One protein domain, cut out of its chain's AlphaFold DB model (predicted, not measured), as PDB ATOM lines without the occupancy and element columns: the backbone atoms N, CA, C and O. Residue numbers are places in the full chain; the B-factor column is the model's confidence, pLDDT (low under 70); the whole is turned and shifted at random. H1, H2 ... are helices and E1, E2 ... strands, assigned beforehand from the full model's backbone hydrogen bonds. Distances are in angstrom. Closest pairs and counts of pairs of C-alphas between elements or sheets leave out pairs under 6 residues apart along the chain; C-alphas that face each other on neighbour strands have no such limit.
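What this domain is: This is residues 149 to 174 and 196 to 312 of the 312 residues of an uncharacterized protein of Wolbachia endosymbiont of Folsomia candida (UniProt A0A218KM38). One twisted wall of seven strands side by side has two helices, H1 and H2, over one of its faces and no named helix over the other. The hairpin of the two longest strands, E6 and E7, runs along the longest axis, and its residues 271 to 274 reach beyond the residues of E6 that face E5. The printed part has 143 residues, with elements in the order E1 H1 E2 E3 E4 E5 E6 E7 H2; the class is mixed, helices and strands. The sheet is mixed, in the order E1 E2 E3 E4 E5 E6 E7, and its strands E2 to E7 form a meander, each strand the antiparallel neighbour of the one before. The whole is compact, with a radius of gyration of the C-alphas of 16.9 A, yet elongated, spanning 57 by 30 by 26 A.

How they stand to each other: E1, residues 149 to 152, is an edge strand, parallel to E2, residues 200 to 205, with N 151 and O 203 2.9 A apart. H1, residues 156 to 170, is on the sheet at a height of 9.6 A. It lies over E3, residues 214 to 223, and E4, residues 229 to 239, and only just over E2, on which 3 of its C-alphas fall. It runs along the strands, at 21 degrees to E3 on the local plane; the closest C-alphas of H1 and E4 are those of Leu 170 and Lys 232, 7.4 A apart. Within hydrogen-bond range are N 202 and O 219 of the hairpin E2 and E3, 2.9 A, and N 218 and O 235 of the hairpin E3 and E4, 2.8 A. E5, residues 243 to 253, forms a hairpin with E4, with N 247 and O 236 at 2.8 A, and another with E6, residues 260 to 274, with N 265 and O 248 at 2.9 A. E7, residues 277 to 292, is the other edge strand, in a hairpin with E6, with N 268 and O 284 at 2.8 A. H2, residues 295 to 303, is on the same face as H1, at a height of 6.4 A over E6 and E7, slantwise to the strands at 34 degrees to E7 on the local plane. The closest C-alphas of H2 and E6 are those of Gln 295 and Gly 260, 3.9 A apart. H1 and H2 are close but not clearly touching, with the C-alphas of Leu 170 and Thr 299 7.2 A apart, at a steep tilt of 47 degrees, opposite ways. In H1 and H2 every O i to N i+4 pair is within hydrogen-bond range.

Where its parts are: E1 begins at C-alpha 149, (-41.678, 13.948, 6.938). H1 is 21.4 A long, E3 25.3 A, E4 31.8 A, E5 34.1 A, E6 46.0 A and E7 47.8 A. H2 ends at C-alpha 303, (-25.867, -7.578, 6.813).

The domain as a whole: The C-alphas farthest apart are those of Asp 256 and Asp 275, 58.1 A. Residues 175 to 195 are not printed, and C-alphas 174 and 196 are 17.8 A apart across this cut. Of the links that are printed whole, none is long. The mean pLDDT of the printed part is 73.6, and 40 residues are under 70, among them 196 to 201, 222 to 228 and 306 to 312.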
ATOM      1  N   ASN A 149     -41.940  13.852   5.506       63.66
ATOM      2  CA  ASN A 149     -41.678  13.948   6.938       63.66
ATOM      3  C   ASN A 149     -40.188  14.258   7.113       63.66
ATOM      4  O   ASN A 149     -39.351  13.366   6.977       63.66
ATOM      5  N   GLU A 150     -39.867  15.536   7.294       69.38
ATOM      6  CA  GLU A 150     -38.501  16.013   7.452       69.38
ATOM      7  C   GLU A 150     -38.184  16.157   8.940       69.38
ATOM      8  O   GLU A 150     -38.854  16.888   9.672       69.38
ATOM      9  N   VAL A 151     -37.154  15.442   9.382       76.56
ATOM     10  CA  VAL A 151     -36.641  15.487  10.749       76.56
ATOM     11  C   VAL A 151     -35.239  16.079  10.692       76.56
ATOM     12  O   VAL A 151     -34.378  15.558   9.988       76.56
ATOM     13  N   ASN A 152     -34.999  17.168  11.420       80.06
ATOM     14  CA  ASN A 152     -33.668  17.764  11.531       80.06
ATOM     15  C   ASN A 152     -33.064  17.409  12.894       80.06
ATOM     16  O   ASN A 152     -33.632  17.773  13.924       80.06
ATOM     17  N   ILE A 153     -31.941  16.689  12.892       82.06
ATOM     18  CA  ILE A 153     -31.220  16.262  14.096       82.06
ATOM     19  C   ILE A 153     -29.824  16.873  14.036       82.06
ATOM     20  O   ILE A 153     -28.994  16.477  13.222       82.06
ATOM     21  N   ASN A 154     -29.570  17.856  14.897       80.88
ATOM     22  CA  ASN A 154     -28.297  18.579  14.906       80.88
ATOM     23  C   ASN A 154     -27.207  17.856  15.707       80.88
ATOM     24  O   ASN A 154     -26.022  18.090  15.470       80.88
ATOM     25  N   ASP A 155     -27.594  16.998  16.652       85.25
ATOM     26  CA  ASP A 155     -26.656  16.194  17.426       85.25
ATOM     27  C   ASP A 155     -26.200  14.961  16.627       85.25
ATOM     28  O   ASP A 155     -27.005  14.228  16.051       85.25
ATOM     29  N   GLU A 156     -24.886  14.747  16.548       82.00
ATOM     30  CA  GLU A 156     -24.316  13.658  15.750       82.00
ATOM     31  C   GLU A 156     -24.590  12.275  16.350       82.00
ATOM     32  O   GLU A 156     -24.794  11.319  15.601       82.00
ATOM     33  N   GLU A 157     -24.599  12.161  17.677       85.06
ATOM     34  CA  GLU A 157     -24.824  10.895  18.371       85.06
ATOM     35  C   GLU A 157     -26.290  10.476  18.227       85.06
ATOM     36  O   GLU A 157     -26.567   9.353  17.804       85.06
ATOM     37  N   GLU A 158     -27.219  11.413  18.432       83.00
ATOM     38  CA  GLU A 158     -28.654  11.211  18.208       83.00
ATOM     39  C   GLU A 158     -28.961  10.848  16.744       83.00
ATOM     40  O   GLU A 158     -29.718   9.913  16.469       83.00
ATOM     41  N   TYR A 159     -28.336  11.540  15.785       81.06
ATOM     42  CA  TYR A 159     -28.523  11.266  14.359       81.06
ATOM     43  C   TYR A 159     -28.018   9.870  13.971       81.06
ATOM     44  O   TYR A 159     -28.716   9.121  13.279       81.06
ATOM     45  N   ASN A 160     -26.822   9.491  14.430       82.75
ATOM     46  CA  ASN A 160     -26.260   8.173  14.149       82.75
ATOM     47  C   ASN A 160     -27.063   7.060  14.837       82.75
ATOM     48  O   ASN A 160     -27.342   6.047  14.198       82.75
ATOM     49  N   GLN A 161     -27.514   7.265  16.079       84.81
ATOM     50  CA  GLN A 161     -28.377   6.307  16.769       84.81
ATOM     51  C   GLN A 161     -29.686   6.088  16.001       84.81
ATOM     52  O   GLN A 161     -30.094   4.949  15.774       84.81
ATOM     53  N   ARG A 162     -30.323   7.164  15.523       82.19
ATOM     54  CA  ARG A 162     -31.545   7.064  14.717       82.19
ATOM     55  C   ARG A 162     -31.326   6.280  13.418       82.19
ATOM     56  O   ARG A 162     -32.196   5.511  13.012       82.19
ATOM     57  N   ILE A 163     -30.175   6.458  12.769       82.56
ATOM     58  CA  ILE A 163     -29.790   5.683  11.583       82.56
ATOM     59  C   ILE A 163     -29.627   4.200  11.928       82.56
ATOM     60  O   ILE A 163     -30.161   3.351  11.214       82.56
ATOM     61  N   GLU A 164     -28.923   3.875  13.013       83.81
ATOM     62  CA  GLU A 164     -28.717   2.490  13.451       83.81
ATOM     63  C   GLU A 164     -30.039   1.788  13.785       83.81
ATOM     64  O   GLU A 164     -30.249   0.639  13.389       83.81
ATOM     65  N   GLU A 165     -30.966   2.489  14.439       84.38
ATOM     66  CA  GLU A 165     -32.311   1.983  14.727       84.38
ATOM     67  C   GLU A 165     -33.091   1.662  13.443       84.38
ATOM     68  O   GLU A 165     -33.718   0.604  13.345       84.38
ATOM     69  N   GLU A 166     -33.035   2.530  12.429       82.62
ATOM     70  CA  GLU A 166     -33.704   2.295  11.143       82.62
ATOM     71  C   GLU A 166     -33.058   1.159  10.343       82.62
ATOM     72  O   GLU A 166     -33.772   0.354   9.741       82.62
ATOM     73  N   VAL A 167     -31.732   1.008  10.401       81.75
ATOM     74  CA  VAL A 167     -31.045  -0.168   9.848       81.75
ATOM     75  C   VAL A 167     -31.506  -1.444  10.561       81.75
ATOM     76  O   VAL A 167     -31.840  -2.427   9.900       81.75
ATOM     77  N   GLY A 168     -31.616  -1.426  11.892       80.62
ATOM     78  CA  GLY A 168     -32.149  -2.546  12.672       80.62
ATOM     79  C   GLY A 168     -33.594  -2.904  12.302       80.62
ATOM     80  O   GLY A 168     -33.946  -4.083  12.223       80.62
ATOM     81  N   ARG A 169     -34.428  -1.905  11.985       81.38
ATOM     82  CA  ARG A 169     -35.807  -2.097  11.495       81.38
ATOM     83  C   ARG A 169     -35.874  -2.717  10.096       81.38
ATOM     84  O   ARG A 169     -36.878  -3.351   9.768       81.38
ATOM     85  N   LEU A 170     -34.836  -2.577   9.266       74.81
ATOM     86  CA  LEU A 170     -34.757  -3.272   7.973       74.81
ATOM     87  C   LEU A 170     -34.503  -4.780   8.141       74.81
ATOM     88  O   LEU A 170     -34.979  -5.568   7.326       74.81
ATOM     89  N   GLU A 171     -33.789  -5.192   9.195       71.75
ATOM     90  CA  GLU A 171     -33.499  -6.606   9.495       71.75
ATOM     91  C   GLU A 171     -34.693  -7.373  10.091       71.75
ATOM     92  O   GLU A 171     -34.679  -8.610  10.157       71.75
ATOM     93  N   GLN A 172     -35.724  -6.653  10.536       70.69
ATOM     94  CA  GLN A 172     -36.924  -7.214  11.146       70.69
ATOM     95  C   GLN A 172     -38.070  -7.274  10.124       70.69
ATOM     96  O   GLN A 172     -38.396  -6.297   9.444       70.69
ATOM     97  N   GLN A 173     -38.705  -8.444  10.006       57.09
ATOM     98  CA  GLN A 173     -39.983  -8.558   9.311       57.09
ATOM     99  C   GLN A 173     -41.061  -7.963  10.218       57.09
ATOM    100  O   GLN A 173     -41.196  -8.379  11.369       57.09
ATOM    101  N   ASN A 174     -41.844  -7.016   9.701       47.81
ATOM    102  CA  ASN A 174     -43.035  -6.542  10.393       47.81
ATOM    103  C   ASN A 174     -44.089  -7.654  10.380       47.81
ATOM    104  O   ASN A 174     -44.985  -7.672   9.540       47.81
ATOM    105  N   TYR A 196     -51.777  -0.819  -5.048       51.38
ATOM    106  CA  TYR A 196     -50.450  -0.389  -4.601       51.38
ATOM    107  C   TYR A 196     -50.607   0.618  -3.460       51.38
ATOM    108  O   TYR A 196     -50.981   1.769  -3.682       51.38
ATOM    109  N   ASN A 197     -50.333   0.180  -2.226       55.91
ATOM    110  CA  ASN A 197     -50.165   1.098  -1.100       55.91
ATOM    111  C   ASN A 197     -49.045   2.091  -1.445       55.91
ATOM    112  O   ASN A 197     -47.983   1.674  -1.913       55.91
ATOM    113  N   GLN A 198     -49.298   3.387  -1.244       56.19
ATOM    114  CA  GLN A 198     -48.333   4.445  -1.548       56.19
ATOM    115  C   GLN A 198     -47.062   4.291  -0.692       56.19
ATOM    116  O   GLN A 198     -47.172   3.939   0.490       56.19
ATOM    117  N   PRO A 199     -45.871   4.565  -1.257       61.59
ATOM    118  CA  PRO A 199     -44.641   4.564  -0.483       61.59
ATOM    119  C   PRO A 199     -44.661   5.700   0.547       61.59
ATOM    120  O   PRO A 199     -45.129   6.799   0.266       61.59
ATOM    121  N   THR A 200     -44.141   5.437   1.741       69.19
ATOM    122  CA  THR A 200     -43.915   6.458   2.775       69.19
ATOM    123  C   THR A 200     -42.458   6.886   2.727       69.19
ATOM    124  O   THR A 200     -41.588   6.016   2.727       69.19
ATOM    125  N   VAL A 201     -42.194   8.195   2.696       67.69
ATOM    126  CA  VAL A 201     -40.835   8.753   2.645       67.69
ATOM    127  C   VAL A 201     -40.581   9.666   3.846       67.69
ATOM    128  O   VAL A 201     -41.362  10.578   4.117       67.69
ATOM    129  N   GLU A 202     -39.474   9.424   4.540       72.94
ATOM    130  CA  GLU A 202     -38.934  10.242   5.630       72.94
ATOM    131  C   GLU A 202     -37.527  10.706   5.243       72.94
ATOM    132  O   GLU A 202     -36.745   9.943   4.666       72.94
ATOM    133  N   VAL A 203     -37.212  11.964   5.539       73.50
ATOM    134  CA  VAL A 203     -35.889  12.547   5.312       73.50
ATOM    135  C   VAL A 203     -35.352  13.019   6.651       73.50
ATOM    136  O   VAL A 203     -35.959  13.859   7.308       73.50
ATOM    137  N   ILE A 204     -34.212  12.470   7.051       78.69
ATOM    138  CA  ILE A 204     -33.500  12.859   8.261       78.69
ATOM    139  C   ILE A 204     -32.284  13.667   7.823       78.69
ATOM    140  O   ILE A 204     -31.398  13.140   7.149       78.69
ATOM    141  N   SER A 205     -32.249  14.942   8.184       81.44
ATOM    142  CA  SER A 205     -31.163  15.868   7.867       81.44
ATOM    143  C   SER A 205     -30.336  16.158   9.118       81.44
ATOM    144  O   SER A 205     -30.880  16.207  10.222       81.44
ATOM    145  N   ARG A 206     -29.032  16.384   8.938       80.44
ATOM    146  CA  ARG A 206     -28.141  16.937   9.962       80.44
ATOM    147  C   ARG A 206     -27.454  18.187   9.431       80.44
ATOM    148  O   ARG A 206     -26.873  18.176   8.343       80.44
ATOM    149  N   GLU A 207     -27.473  19.260  10.217       75.88
ATOM    150  CA  GLU A 207     -26.685  20.453   9.918       75.88
ATOM    151  C   GLU A 207     -25.186  20.157  10.047       75.88
ATOM    152  O   GLU A 207     -24.687  19.753  11.096       75.88
ATOM    153  N   VAL A 208     -24.447  20.380   8.962       73.25
ATOM    154  CA  VAL A 208     -22.998  20.175   8.897       73.25
ATOM    155  C   VAL A 208     -22.300  21.458   8.455       73.25
ATOM    156  O   VAL A 208     -22.795  22.214   7.621       73.25
ATOM    157  N   VAL A 209     -21.132  21.733   9.042       69.50
ATOM    158  CA  VAL A 209     -20.410  22.993   8.827       69.50
ATOM    159  C   VAL A 209     -19.830  23.050   7.412       69.50
ATOM    160  O   VAL A 209     -18.945  22.275   7.054       69.50
ATOM    161  N   GLY A 210     -20.284  24.028   6.627       62.94
ATOM    162  CA  GLY A 210     -19.717  24.376   5.324       62.94
ATOM    163  C   GLY A 210     -20.795  24.657   4.270       62.94
ATOM    164  O   GLY A 210     -21.833  24.006   4.265       62.94
ATOM    165  N   PRO A 211     -20.563  25.592   3.331       50.34
ATOM    166  CA  PRO A 211     -21.582  26.053   2.377       50.34
ATOM    167  C   PRO A 211     -22.053  24.988   1.370       50.34
ATOM    168  O   PRO A 211     -23.022  25.217   0.653       50.34
ATOM    169  N   GLN A 212     -21.369  23.845   1.286       60.44
ATOM    170  CA  GLN A 212     -21.755  22.700   0.453       60.44
ATOM    171  C   GLN A 212     -21.714  21.378   1.225       60.44
ATOM    172  O   GLN A 212     -21.566  20.314   0.612       60.44
ATOM    173  N   ALA A 213     -21.733  21.454   2.557       71.94
ATOM    174  CA  ALA A 213     -21.759  20.273   3.392       71.94
ATOM    175  C   ALA A 213     -23.191  19.715   3.426       71.94
ATOM    176  O   ALA A 213     -24.148  20.467   3.596       71.94
ATOM    177  N   ILE A 214     -23.330  18.410   3.221       77.19
ATOM    178  CA  ILE A 214     -24.595  17.675   3.285       77.19
ATOM    179  C   ILE A 214     -24.399  16.453   4.182       77.19
ATOM    180  O   ILE A 214     -23.364  15.795   4.094       77.19
ATOM    181  N   ASP A 215     -25.374  16.149   5.030       81.88
ATOM    182  CA  ASP A 215     -25.521  14.853   5.697       81.88
ATOM    183  C   ASP A 215     -27.018  14.579   5.832       81.88
ATOM    184  O   ASP A 215     -27.721  15.230   6.604       81.88
ATOM    185  N   GLN A 216     -27.518  13.694   4.976       80.12
ATOM    186  CA  GLN A 216     -28.942  13.422   4.835       80.12
ATOM    187  C   GLN A 216     -29.188  11.945   4.609       80.12
ATOM    188  O   GLN A 216     -28.542  11.316   3.766       80.12
ATOM    189  N   THR A 217     -30.192  11.418   5.290       79.69
ATOM    190  CA  THR A 217     -30.660  10.048   5.148       79.69
ATOM    191  C   THR A 217     -32.106  10.043   4.678       79.69
ATOM    192  O   THR A 217     -32.981  10.601   5.327       79.69
ATOM    193  N   VAL A 218     -32.360   9.400   3.542       72.75
ATOM    194  CA  VAL A 218     -33.702   9.200   2.989       72.75
ATOM    195  C   VAL A 218     -34.138   7.775   3.283       72.75
ATOM    196  O   VAL A 218     -33.425   6.829   2.941       72.75
ATOM    197  N   ILE A 219     -35.310   7.620   3.885       75.50
ATOM    198  CA  ILE A 219     -35.921   6.330   4.193       75.50
ATOM    199  C   ILE A 219     -37.231   6.244   3.426       75.50
ATOM    200  O   ILE A 219     -38.109   7.087   3.580       75.50
ATOM    201  N   ALA A 220     -37.375   5.209   2.606       70.50
ATOM    202  CA  ALA A 220     -38.591   4.912   1.869       70.50
ATOM    203  C   ALA A 220     -39.114   3.525   2.264       70.50
ATOM    204  O   ALA A 220     -38.370   2.545   2.267       70.50
ATOM    205  N   LYS A 221     -40.401   3.430   2.596       76.38
ATOM    206  CA  LYS A 221     -41.089   2.192   3.001       76.38
ATOM    207  C   LYS A 221     -42.288   1.947   2.085       76.38
ATOM    208  O   LYS A 221     -42.811   2.897   1.506       76.38
ATOM    209  N   ARG A 222     -42.753   0.697   1.982       69.81
ATOM    210  CA  ARG A 222     -43.932   0.294   1.181       69.81
ATOM    211  C   ARG A 222     -43.790   0.607  -0.315       69.81
ATOM    212  O   ARG A 222     -44.751   0.994  -0.978       69.81
ATOM    213  N   ILE A 223     -42.588   0.438  -0.861       66.62
ATOM    214  CA  ILE A 223     -42.336   0.552  -2.299       66.62
ATOM    215  C   ILE A 223     -42.942  -0.683  -2.979       66.62
ATOM    216  O   ILE A 223     -42.455  -1.793  -2.784       66.62
ATOM    217  N   ASN A 224     -44.006  -0.500  -3.763       62.97
ATOM    218  CA  ASN A 224     -44.717  -1.599  -4.425       62.97
ATOM    219  C   ASN A 224     -44.792  -1.400  -5.942       62.97
ATOM    220  O   ASN A 224     -45.196  -0.332  -6.403       62.97
ATOM    221  N   SER A 225     -44.466  -2.441  -6.705       57.69
ATOM    222  CA  SER A 225     -44.561  -2.513  -8.165       57.69
ATOM    223  C   SER A 225     -44.740  -3.925  -8.687       57.69
ATOM    224  O   SER A 225     -44.786  -4.883  -7.926       57.69
ATOM    225  N   ASP A 226     -44.783  -4.027 -10.011       53.72
ATOM    226  CA  ASP A 226     -44.812  -5.289 -10.745       53.72
ATOM    227  C   ASP A 226     -43.586  -6.177 -10.454       53.72
ATOM    228  O   ASP A 226     -43.674  -7.389 -10.620       53.72
ATOM    229  N   ASP A 227     -42.474  -5.598  -9.980       55.53
ATOM    230  CA  ASP A 227     -41.208  -6.308  -9.738       55.53
ATOM    231  C   ASP A 227     -40.795  -6.367  -8.254       55.53
ATOM    232  O   ASP A 227     -39.869  -7.099  -7.903       55.53
ATOM    233  N   ILE A 228     -41.432  -5.583  -7.372       62.81
ATOM    234  CA  ILE A 228     -41.075  -5.473  -5.947       62.81
ATOM    235  C   ILE A 228     -42.347  -5.362  -5.101       62.81
ATOM    236  O   ILE A 228     -43.174  -4.485  -5.339       62.81
ATOM    237  N   ARG A 229     -42.474  -6.183  -4.056       72.56
ATOM    238  CA  ARG A 229     -43.526  -6.084  -3.033       72.56
ATOM    239  C   ARG A 229     -42.915  -5.730  -1.675       72.56
ATOM    240  O   ARG A 229     -41.856  -6.236  -1.327       72.56
ATOM    241  N   ASP A 230     -43.587  -4.855  -0.926       74.12
ATOM    242  CA  ASP A 230     -43.164  -4.346   0.391       74.12
ATOM    243  C   ASP A 230     -41.698  -3.871   0.446       74.12
ATOM    244  O   ASP A 230     -40.934  -4.125   1.381       74.12
ATOM    245  N   GLY A 231     -41.282  -3.165  -0.606       74.81
ATOM    246  CA  GLY A 231     -39.923  -2.675  -0.718       74.81
ATOM    247  C   GLY A 231     -39.602  -1.614   0.336       74.81
ATOM    248  O   GLY A 231     -40.412  -0.726   0.632       74.81
ATOM    249  N   LYS A 232     -38.383  -1.679   0.868       78.81
ATOM    250  CA  LYS A 232     -37.816  -0.696   1.796       78.81
ATOM    251  C   LYS A 232     -36.458  -0.243   1.280       78.81
ATOM    252  O   LYS A 232     -35.657  -1.072   0.850       78.81
ATOM    253  N   ALA A 233     -36.187   1.051   1.338       75.94
ATOM    254  CA  ALA A 233     -34.908   1.631   0.971       75.94
ATOM    255  C   ALA A 233     -34.447   2.626   2.035       75.94
ATOM    256  O   ALA A 233     -35.251   3.378   2.580       75.94
ATOM    257  N   MET A 234     -33.150   2.643   2.299       78.75
ATOM    258  CA  MET A 234     -32.499   3.632   3.145       78.75
ATOM    259  C   MET A 234     -31.220   4.080   2.457       78.75
ATOM    260  O   MET A 234     -30.412   3.242   2.061       78.75
ATOM    261  N   ILE A 235     -31.050   5.388   2.280       77.62
ATOM    262  CA  ILE A 235     -29.912   5.968   1.567       77.62
ATOM    263  C   ILE A 235     -29.394   7.169   2.339       77.62
ATOM    264  O   ILE A 235     -30.068   8.195   2.415       77.62
ATOM    265  N   ARG A 236     -28.167   7.066   2.843       81.62
ATOM    266  CA  ARG A 236     -27.427   8.175   3.439       81.62
ATOM    267  C   ARG A 236     -26.483   8.779   2.412       81.62
ATOM    268  O   ARG A 236     -25.697   8.067   1.792       81.62
ATOM    269  N   THR A 237     -26.520  10.094   2.283       77.12
ATOM    270  CA  THR A 237     -25.488  10.866   1.599       77.12
ATOM    271  C   THR A 237     -24.834  11.799   2.586       77.12
ATOM    272  O   THR A 237     -25.518  12.557   3.264       77.12
ATOM    273  N   ALA A 238     -23.509  11.778   2.606       81.06
ATOM    274  CA  ALA A 238     -22.702  12.753   3.309       81.06
ATOM    275  C   ALA A 238     -21.674  13.337   2.340       81.06
ATOM    276  O   ALA A 238     -21.096  12.613   1.534       81.06
ATOM    277  N   GLY A 239     -21.417  14.635   2.386       80.25
ATOM    278  CA  GLY A 239     -20.431  15.238   1.502       80.25
ATOM    279  C   GLY A 239     -20.088  16.665   1.871       80.25
ATOM    280  O   GLY A 239     -20.812  17.323   2.601       80.25
ATOM    281  N   ASN A 240     -18.955  17.139   1.372       80.62
ATOM    282  CA  ASN A 240     -18.424  18.486   1.541       80.62
ATOM    283  C   ASN A 240     -17.485  18.808   0.366       80.62
ATOM    284  O   ASN A 240     -17.425  18.079  -0.619       80.62
ATOM    285  N   ASP A 241     -16.736  19.904   0.418       78.12
ATOM    286  CA  ASP A 241     -15.852  20.337  -0.682       78.12
ATOM    287  C   ASP A 241     -14.696  19.379  -1.017       78.12
ATOM    288  O   ASP A 241     -13.987  19.598  -1.999       78.12
ATOM    289  N   ARG A 242     -14.499  18.325  -0.221       80.19
ATOM    290  CA  ARG A 242     -13.394  17.366  -0.338       80.19
ATOM    291  C   ARG A 242     -13.840  15.933  -0.552       80.19
ATOM    292  O   ARG A 242     -13.062  15.138  -1.061       80.19
ATOM    293  N   SER A 243     -15.060  15.599  -0.165       82.81
ATOM    294  CA  SER A 243     -15.545  14.226  -0.164       82.81
ATOM    295  C   SER A 243     -17.036  14.180  -0.450       82.81
ATOM    296  O   SER A 243     -17.772  15.110  -0.130       82.81
ATOM    297  N   VAL A 244     -17.488  13.098  -1.059       75.31
ATOM    298  CA  VAL A 244     -18.900  12.742  -1.139       75.31
ATOM    299  C   VAL A 244     -19.022  11.236  -1.011       75.31
ATOM    300  O   VAL A 244     -18.285  10.484  -1.640       75.31
ATOM    301  N   THR A 245     -19.955  10.821  -0.174       80.75
ATOM    302  CA  THR A 245     -20.270   9.442   0.156       80.75
ATOM    303  C   THR A 245     -21.766   9.249   0.002       80.75
ATOM    304  O   THR A 245     -22.551  10.050   0.499       80.75
ATOM    305  N   MET A 246     -22.158   8.174  -0.664       76.62
ATOM    306  CA  MET A 246     -23.523   7.689  -0.767       76.62
ATOM    307  C   MET A 246     -23.524   6.225  -0.363       76.62
ATOM    308  O   MET A 246     -22.829   5.408  -0.966       76.62
ATOM    309  N   LYS A 247     -24.302   5.887   0.652       81.69
ATOM    310  CA  LYS A 247     -24.434   4.532   1.176       81.69
ATOM    311  C   LYS A 247     -25.901   4.184   1.245       81.69
ATOM    312  O   LYS A 247     -26.720   5.048   1.554       81.69
ATOM    313  N   GLY A 248     -26.253   2.939   0.971       77.25
ATOM    314  CA  GLY A 248     -27.648   2.558   1.081       77.25
ATOM    315  C   GLY A 248     -27.922   1.075   1.028       77.25
ATOM    316  O   GLY A 248     -27.095   0.268   0.604       77.25
ATOM    317  N   ILE A 249     -29.134   0.745   1.460       77.88
ATOM    318  CA  ILE A 249     -29.722  -0.587   1.406       77.88
ATOM    319  C   ILE A 249     -31.074  -0.475   0.722       77.88
ATOM    320  O   ILE A 249     -31.847   0.441   0.998       77.88
ATOM    321  N   VAL A 250     -31.376  -1.438  -0.136       78.00
ATOM    322  CA  VAL A 250     -32.703  -1.659  -0.701       78.00
ATOM    323  C   VAL A 250     -33.080  -3.112  -0.468       78.00
ATOM    324  O   VAL A 250     -32.271  -4.007  -0.689       78.00
ATOM    325  N   THR A 251     -34.303  -3.355  -0.024       75.69
ATOM    326  CA  THR A 251     -34.824  -4.688   0.287       75.69
ATOM    327  C   THR A 251     -36.253  -4.804  -0.229       75.69
ATOM    328  O   THR A 251     -36.931  -3.785  -0.369       75.69
ATOM    329  N   GLY A 252     -36.718  -6.017  -0.497       72.88
ATOM    330  CA  GLY A 252     -38.111  -6.269  -0.859       72.88
ATOM    331  C   GLY A 252     -38.377  -7.734  -1.171       72.88
ATOM    332  O   GLY A 252     -37.446  -8.533  -1.293       72.88
ATOM    333  N   ASP A 253     -39.650  -8.072  -1.323       69.12
ATOM    334  CA  ASP A 253     -40.092  -9.356  -1.858       69.12
ATOM    335  C   ASP A 253     -40.206  -9.293  -3.386       69.12
ATOM    336  O   ASP A 253     -40.518  -8.247  -3.962       69.12
ATOM    337  N   ILE A 254     -39.999 -10.432  -4.045       67.38
ATOM    338  CA  ILE A 254     -40.255 -10.596  -5.478       67.38
ATOM    339  C   ILE A 254     -41.730 -10.994  -5.653       67.38
ATOM    340  O   ILE A 254     -42.150 -12.005  -5.086       67.38
ATOM    341  N   PRO A 255     -42.535 -10.245  -6.428       58.69
ATOM    342  CA  PRO A 255     -43.921 -10.605  -6.711       58.69
ATOM    343  C   PRO A 255     -44.043 -12.022  -7.279       58.69
ATOM    344  O   PRO A 255     -43.192 -12.482  -8.041       58.69
ATOM    345  N   ASP A 256     -45.098 -12.724  -6.865       63.62
ATOM    346  CA  ASP A 256     -45.422 -14.095  -7.285       63.62
ATOM    347  C   ASP A 256     -44.350 -15.158  -6.975       63.62
ATOM    348  O   ASP A 256     -44.437 -16.296  -7.443       63.62
ATOM    349  N   GLN A 257     -43.358 -14.820  -6.146       66.00
ATOM    350  CA  GLN A 257     -42.364 -15.751  -5.623       66.00
ATOM    351  C   GLN A 257     -42.328 -15.669  -4.095       66.00
ATOM    352  O   GLN A 257     -42.388 -14.593  -3.505       66.00
ATOM    353  N   GLU A 258     -42.167 -16.812  -3.433       75.12
ATOM    354  CA  GLU A 258     -41.773 -16.865  -2.019       75.12
ATOM    355  C   GLU A 258     -40.263 -16.614  -1.921       75.12
ATOM    356  O   GLU A 258     -39.485 -17.507  -1.598       75.12
ATOM    357  N   LYS A 259     -39.828 -15.428  -2.365       71.31
ATOM    358  CA  LYS A 259     -38.427 -15.010  -2.358       71.31
ATOM    359  C   LYS A 259     -38.303 -13.533  -2.060       71.31
ATOM    360  O   LYS A 259     -39.061 -12.717  -2.580       71.31
ATOM    361  N   GLY A 260     -37.271 -13.196  -1.301       70.25
ATOM    362  CA  GLY A 260     -36.858 -11.820  -1.067       70.25
ATOM    363  C   GLY A 260     -35.492 -11.507  -1.644       70.25
ATOM    364  O   GLY A 260     -34.694 -12.397  -1.954       70.25
ATOM    365  N   PHE A 261     -35.206 -10.215  -1.748       76.88
ATOM    366  CA  PHE A 261     -33.897  -9.695  -2.097       76.88
ATOM    367  C   PHE A 261     -33.476  -8.572  -1.148       76.88
ATOM    368  O   PHE A 261     -34.296  -7.857  -0.570       76.88
ATOM    369  N   ALA A 262     -32.164  -8.401  -1.036       76.38
ATOM    370  CA  ALA A 262     -31.547  -7.276  -0.364       76.38
ATOM    371  C   ALA A 262     -30.266  -6.876  -1.100       76.38
ATOM    372  O   ALA A 262     -29.418  -7.720  -1.399       76.38
ATOM    373  N   THR A 263     -30.104  -5.585  -1.353       76.81
ATOM    374  CA  THR A 263     -28.949  -4.994  -2.027       76.81
ATOM    375  C   THR A 263     -28.392  -3.866  -1.180       76.81
ATOM    376  O   THR A 263     -29.108  -2.927  -0.856       76.81
ATOM    377  N   GLY A 264     -27.108  -3.946  -0.849       72.19
ATOM    378  CA  GLY A 264     -26.348  -2.879  -0.207       72.19
ATOM    379  C   GLY A 264     -25.356  -2.279  -1.196       72.19
ATOM    380  O   GLY A 264     -24.767  -3.015  -1.996       72.19
ATOM    381  N   PHE A 265     -25.162  -0.966  -1.143       71.00
ATOM    382  CA  PHE A 265     -24.189  -0.268  -1.971       71.00
ATOM    383  C   PHE A 265     -23.476   0.843  -1.201       71.00
ATOM    384  O   PHE A 265     -24.043   1.452  -0.295       71.00
ATOM    385  N   SER A 266     -22.241   1.125  -1.606       75.31
ATOM    386  CA  SER A 266     -21.507   2.325  -1.221       75.31
ATOM    387  C   SER A 266     -20.843   2.951  -2.434       75.31
ATOM    388  O   SER A 266     -20.406   2.274  -3.368       75.31
ATOM    389  N   PHE A 267     -20.764   4.266  -2.415       73.25
ATOM    390  CA  PHE A 267     -20.091   5.050  -3.418       73.25
ATOM    391  C   PHE A 267     -19.423   6.235  -2.741       73.25
ATOM    392  O   PHE A 267     -20.086   7.027  -2.081       73.25
ATOM    393  N   GLU A 268     -18.115   6.343  -2.901       78.31
ATOM    394  CA  GLU A 268     -17.282   7.334  -2.235       78.31
ATOM    395  C   GLU A 268     -16.365   7.981  -3.269       78.31
ATOM    396  O   GLU A 268     -15.795   7.311  -4.137       78.31
ATOM    397  N   CYS A 269     -16.240   9.297  -3.190       71.38
ATOM    398  CA  CYS A 269     -15.325  10.092  -3.988       71.38
ATOM    399  C   CYS A 269     -14.664  11.118  -3.080       71.38
ATOM    400  O   CYS A 269     -15.346  11.944  -2.478       71.38
ATOM    401  N   GLU A 270     -13.341  11.077  -3.002       80.88
ATOM    402  CA  GLU A 270     -12.548  11.958  -2.150       80.88
ATOM    403  C   GLU A 270     -11.449  12.627  -2.962       80.88
ATOM    404  O   GLU A 270     -10.825  12.003  -3.814       80.88
ATOM    405  N   THR A 271     -11.164  13.898  -2.700       79.00
ATOM    406  CA  THR A 271      -9.983  14.555  -3.264       79.00
ATOM    407  C   THR A 271      -8.726  14.046  -2.575       79.00
ATOM    408  O   THR A 271      -8.646  14.043  -1.349       79.00
ATOM    409  N   ILE A 272      -7.715  13.691  -3.360       82.31
ATOM    410  CA  ILE A 272      -6.393  13.318  -2.862       82.31
ATOM    411  C   ILE A 272      -5.562  14.590  -2.737       82.31
ATOM    412  O   ILE A 272      -5.349  15.297  -3.726       82.31
ATOM    413  N   GLU A 273      -5.070  14.858  -1.531       84.69
ATOM    414  CA  GLU A 273      -4.169  15.973  -1.268       84.69
ATOM    415  C   GLU A 273      -2.730  15.515  -1.060       84.69
ATOM    416  O   GLU A 273      -2.458  14.512  -0.397       84.69
ATOM    417  N   LYS A 274      -1.803  16.313  -1.583       79.50
ATOM    418  CA  LYS A 274      -0.381  16.217  -1.288       79.50
ATOM    419  C   LYS A 274       0.192  17.622  -1.175       79.50
ATOM    420  O   LYS A 274      -0.088  18.478  -2.011       79.50
ATOM    421  N   ASP A 275       0.948  17.873  -0.110       81.25
ATOM    422  CA  ASP A 275       1.594  19.166   0.151       81.25
ATOM    423  C   ASP A 275       0.625  20.372   0.079       81.25
ATOM    424  O   ASP A 275       0.970  21.450  -0.406       81.25
ATOM    425  N   GLY A 276      -0.622  20.184   0.536       77.62
ATOM    426  CA  GLY A 276      -1.670  21.215   0.541       77.62
ATOM    427  C   GLY A 276      -2.314  21.500  -0.822       77.62
ATOM    428  O   GLY A 276      -3.056  22.473  -0.950       77.62
ATOM    429  N   LYS A 277      -2.041  20.680  -1.846       78.69
ATOM    430  CA  LYS A 277      -2.642  20.784  -3.182       78.69
ATOM    431  C   LYS A 277      -3.440  19.533  -3.518       78.69
ATOM    432  O   LYS A 277      -3.026  18.420  -3.203       78.69
ATOM    433  N   VAL A 278      -4.566  19.719  -4.202       74.94
ATOM    434  CA  VAL A 278      -5.345  18.604  -4.754       74.94
ATOM    435  C   VAL A 278      -4.629  18.065  -5.985       74.94
ATOM    436  O   VAL A 278      -4.482  18.774  -6.980       74.94
ATOM    437  N   GLU A 279      -4.209  16.805  -5.922       74.38
ATOM    438  CA  GLU A 279      -3.490  16.116  -7.002       74.38
ATOM    439  C   GLU A 279      -4.348  15.072  -7.722       74.38
ATOM    440  O   GLU A 279      -3.914  14.467  -8.707       74.38
ATOM    441  N   GLY A 280      -5.566  14.837  -7.241       64.56
ATOM    442  CA  GLY A 280      -6.443  13.845  -7.830       64.56
ATOM    443  C   GLY A 280      -7.679  13.555  -7.005       64.56
ATOM    444  O   GLY A 280      -8.038  14.301  -6.094       64.56
ATOM    445  N   VAL A 281      -8.305  12.434  -7.333       59.31
ATOM    446  CA  VAL A 281      -9.477  11.897  -6.643       59.31
ATOM    447  C   VAL A 281      -9.320  10.396  -6.412       59.31
ATOM    448  O   VAL A 281      -8.737   9.693  -7.242       59.31
ATOM    449  N   ASP A 282      -9.829   9.900  -5.290       67.38
ATOM    450  CA  ASP A 282     -10.001   8.480  -5.011       67.38
ATOM    451  C   ASP A 282     -11.485   8.128  -5.079       67.38
ATOM    452  O   ASP A 282     -12.317   8.783  -4.461       67.38
ATOM    453  N   PHE A 283     -11.803   7.092  -5.845       64.69
ATOM    454  CA  PHE A 283     -13.148   6.563  -6.017       64.69
ATOM    455  C   PHE A 283     -13.276   5.177  -5.417       64.69
ATOM    456  O   PHE A 283     -12.567   4.256  -5.835       64.69
ATOM    457  N   GLN A 284     -14.237   4.975  -4.533       68.56
ATOM    458  CA  GLN A 284     -14.598   3.646  -4.062       68.56
ATOM    459  C   GLN A 284     -16.047   3.367  -4.429       68.56
ATOM    460  O   GLN A 284     -16.921   4.210  -4.273       68.56
ATOM    461  N   PHE A 285     -16.293   2.185  -4.980       70.12
ATOM    462  CA  PHE A 285     -17.640   1.720  -5.253       70.12
ATOM    463  C   PHE A 285     -17.762   0.277  -4.794       70.12
ATOM    464  O   PHE A 285     -16.915  -0.567  -5.109       70.12
ATOM    465  N   GLY A 286     -18.826   0.013  -4.057       63.66
ATOM    466  CA  GLY A 286     -19.131  -1.262  -3.459       63.66
ATOM    467  C   GLY A 286     -20.582  -1.632  -3.709       63.66
ATOM    468  O   GLY A 286     -21.470  -0.798  -3.573       63.66
ATOM    469  N   MET A 287     -20.836  -2.892  -4.051       70.88
ATOM    470  CA  MET A 287     -22.190  -3.435  -4.106       70.88
ATOM    471  C   MET A 287     -22.188  -4.880  -3.629       70.88
ATOM    472  O   MET A 287     -21.268  -5.648  -3.915       70.88
ATOM    473  N   SER A 288     -23.239  -5.262  -2.920       64.00
ATOM    474  CA  SER A 288     -23.496  -6.634  -2.516       64.00
ATOM    475  C   SER A 288     -24.990  -6.895  -2.603       64.00
ATOM    476  O   SER A 288     -25.781  -6.095  -2.123       64.00
ATOM    477  N   MET A 289     -25.371  -8.031  -3.176       72.38
ATOM    478  CA  MET A 289     -26.766  -8.448  -3.290       72.38
ATOM    479  C   MET A 289     -26.943  -9.838  -2.688       72.38
ATOM    480  O   MET A 289     -26.041 -10.680  -2.767       72.38
ATOM    481  N   ARG A 290     -28.090 -10.073  -2.064       75.12
ATOM    482  CA  ARG A 290     -28.534 -11.368  -1.558       75.12
ATOM    483  C   ARG A 290     -29.970 -11.609  -1.969       75.12
ATOM    484  O   ARG A 290     -30.753 -10.675  -2.108       75.12
ATOM    485  N   THR A 291     -30.289 -12.881  -2.117       76.31
ATOM    486  CA  THR A 291     -31.654 -13.385  -2.203       76.31
ATOM    487  C   THR A 291     -31.858 -14.385  -1.073       76.31
ATOM    488  O   THR A 291     -30.884 -14.991  -0.624       76.31
ATOM    489  N   GLY A 292     -33.095 -14.572  -0.641       71.38
ATOM    490  CA  GLY A 292     -33.479 -15.563   0.367       71.38
ATOM    491  C   GLY A 292     -34.915 -16.018   0.143       71.38
ATOM    492  O   GLY A 292     -35.574 -15.523  -0.776       71.38
ATOM    493  N   ASP A 293     -35.402 -16.918   0.992       81.06
ATOM    494  CA  ASP A 293     -36.780 -17.424   0.926       81.06
ATOM    495  C   ASP A 293     -37.799 -16.333   1.322       81.06
ATOM    496  O   ASP A 293     -38.991 -16.425   1.046       81.06
ATOM    497  N   ASN A 294     -37.334 -15.242   1.935       83.00
ATOM    498  CA  ASN A 294     -38.102 -14.020   2.176       83.00
ATOM    499  C   ASN A 294     -37.172 -12.799   2.308       83.00
ATOM    500  O   ASN A 294     -35.944 -12.931   2.384       83.00
ATOM    501  N   GLN A 295     -37.753 -11.593   2.326       80.38
ATOM    502  CA  GLN A 295     -37.015 -10.334   2.491       80.38
ATOM    503  C   GLN A 295     -36.135 -10.320   3.748       80.38
ATOM    504  O   GLN A 295     -35.011  -9.821   3.703       80.38
ATOM    505  N   GLN A 296     -36.611 -10.879   4.863       86.56
ATOM    506  CA  GLN A 296     -35.884 -10.866   6.131       86.56
ATOM    507  C   GLN A 296     -34.584 -11.668   6.041       86.56
ATOM    508  O   GLN A 296     -33.518 -11.176   6.415       86.56
ATOM    509  N   GLU A 297     -34.660 -12.886   5.514       82.81
ATOM    510  CA  GLU A 297     -33.502 -13.751   5.335       82.81
ATOM    511  C   GLU A 297     -32.483 -13.115   4.384       82.81
ATOM    512  O   GLU A 297     -31.285 -13.084   4.686       82.81
ATOM    513  N   ALA A 298     -32.954 -12.535   3.273       79.56
ATOM    514  CA  ALA A 298     -32.094 -11.835   2.325       79.56
ATOM    515  C   ALA A 298     -31.358 -10.659   2.992       79.56
ATOM    516  O   ALA A 298     -30.141 -10.519   2.824       79.56
ATOM    517  N   THR A 299     -32.061  -9.851   3.791       85.62
ATOM    518  CA  THR A 299     -31.477  -8.712   4.513       85.62
ATOM    519  C   THR A 299     -30.478  -9.166   5.571       85.62
ATOM    520  O   THR A 299     -29.356  -8.667   5.604       85.62
ATOM    521  N   GLN A 300     -30.799 -10.176   6.381       88.31
ATOM    522  CA  GLN A 300     -29.864 -10.704   7.381       88.31
ATOM    523  C   GLN A 300     -28.605 -11.296   6.739       88.31
ATOM    524  O   GLN A 300     -27.485 -11.070   7.208       88.31
ATOM    525  N   ALA A 301     -28.759 -12.039   5.639       83.94
ATOM    526  CA  ALA A 301     -27.632 -12.564   4.878       83.94
ATOM    527  C   ALA A 301     -26.766 -11.436   4.294       83.94
ATOM    528  O   ALA A 301     -25.537 -11.564   4.227       83.94
ATOM    529  N   LEU A 302     -27.393 -10.329   3.885       82.00
ATOM    530  CA  LEU A 302     -26.703  -9.151   3.378       82.00
ATOM    531  C   LEU A 302     -25.905  -8.471   4.498       82.00
ATOM    532  O   LEU A 302     -24.715  -8.237   4.317       82.00
ATOM    533  N   MET A 303     -26.501  -8.251   5.667       83.06
ATOM    534  CA  MET A 303     -25.867  -7.578   6.813       83.06
ATOM    535  C   MET A 303     -24.725  -8.393   7.446       83.06
ATOM    536  O   MET A 303     -23.757  -7.856   7.995       83.06
ATOM    537  N   ARG A 304     -24.753  -9.723   7.294       82.12
ATOM    538  CA  ARG A 304     -23.625 -10.608   7.645       82.12
ATOM    539  C   ARG A 304     -22.470 -10.550   6.640       82.12
ATOM    540  O   ARG A 304     -21.374 -11.018   6.951       82.12
ATOM    541  N   SER A 305     -22.683  -9.990   5.450       73.19
ATOM    542  CA  SER A 305     -21.640  -9.841   4.438       73.19
ATOM    543  C   SER A 305     -20.551  -8.891   4.923       73.19
ATOM    544  O   SER A 305     -20.815  -7.734   5.249       73.19
ATOM    545  N   LYS A 306     -19.295  -9.348   4.875       65.62
ATOM    546  CA  LYS A 306     -18.123  -8.509   5.171       65.62
ATOM    547  C   LYS A 306     -18.109  -7.230   4.328       65.62
ATOM    548  O   LYS A 306     -17.720  -6.185   4.826       65.62
ATOM    549  N   SER A 307     -18.566  -7.325   3.080       59.34
ATOM    550  CA  SER A 307     -18.657  -6.203   2.150       59.34
ATOM    551  C   SER A 307     -19.656  -5.141   2.616       59.34
ATOM    552  O   SER A 307     -19.400  -3.962   2.442       59.34
ATOM    553  N   VAL A 308     -20.764  -5.533   3.246       62.38
ATOM    554  CA  VAL A 308     -21.845  -4.609   3.632       62.38
ATOM    555  C   VAL A 308     -21.528  -3.885   4.935       62.38
ATOM    556  O   VAL A 308     -21.797  -2.699   5.043       62.38
ATOM    557  N   ARG A 309     -20.835  -4.548   5.870       63.25
ATOM    558  CA  ARG A 309     -20.325  -3.922   7.106       63.25
ATOM    559  C   ARG A 309     -19.328  -2.785   6.866       63.25
ATOM    560  O   ARG A 309     -19.053  -2.020   7.774       63.25
ATOM    561  N   THR A 310     -18.738  -2.727   5.676       55.53
ATOM    562  CA  THR A 310     -17.885  -1.612   5.240       55.53
ATOM    563  C   THR A 310     -18.634  -0.598   4.371       55.53
ATOM    564  O   THR A 310     -18.089   0.461   4.084       55.53
ATOM    565  N   MET A 311     -19.849  -0.924   3.912       54.72
ATOM    566  CA  MET A 311     -20.663  -0.108   2.998       54.72
ATOM    567  C   MET A 311     -21.742   0.715   3.708       54.72
ATOM    568  O   MET A 311     -22.291   1.607   3.074       54.72
ATOM    569  N   LEU A 312     -22.047   0.424   4.972       56.09
ATOM    570  CA  LEU A 312     -22.998   1.140   5.826       56.09
ATOM    571  C   LEU A 312     -22.210   1.755   6.973       56.09
ATOM    572  O   LEU A 312     -22.250   2.998   7.087       56.09
TER     573      LEU A 312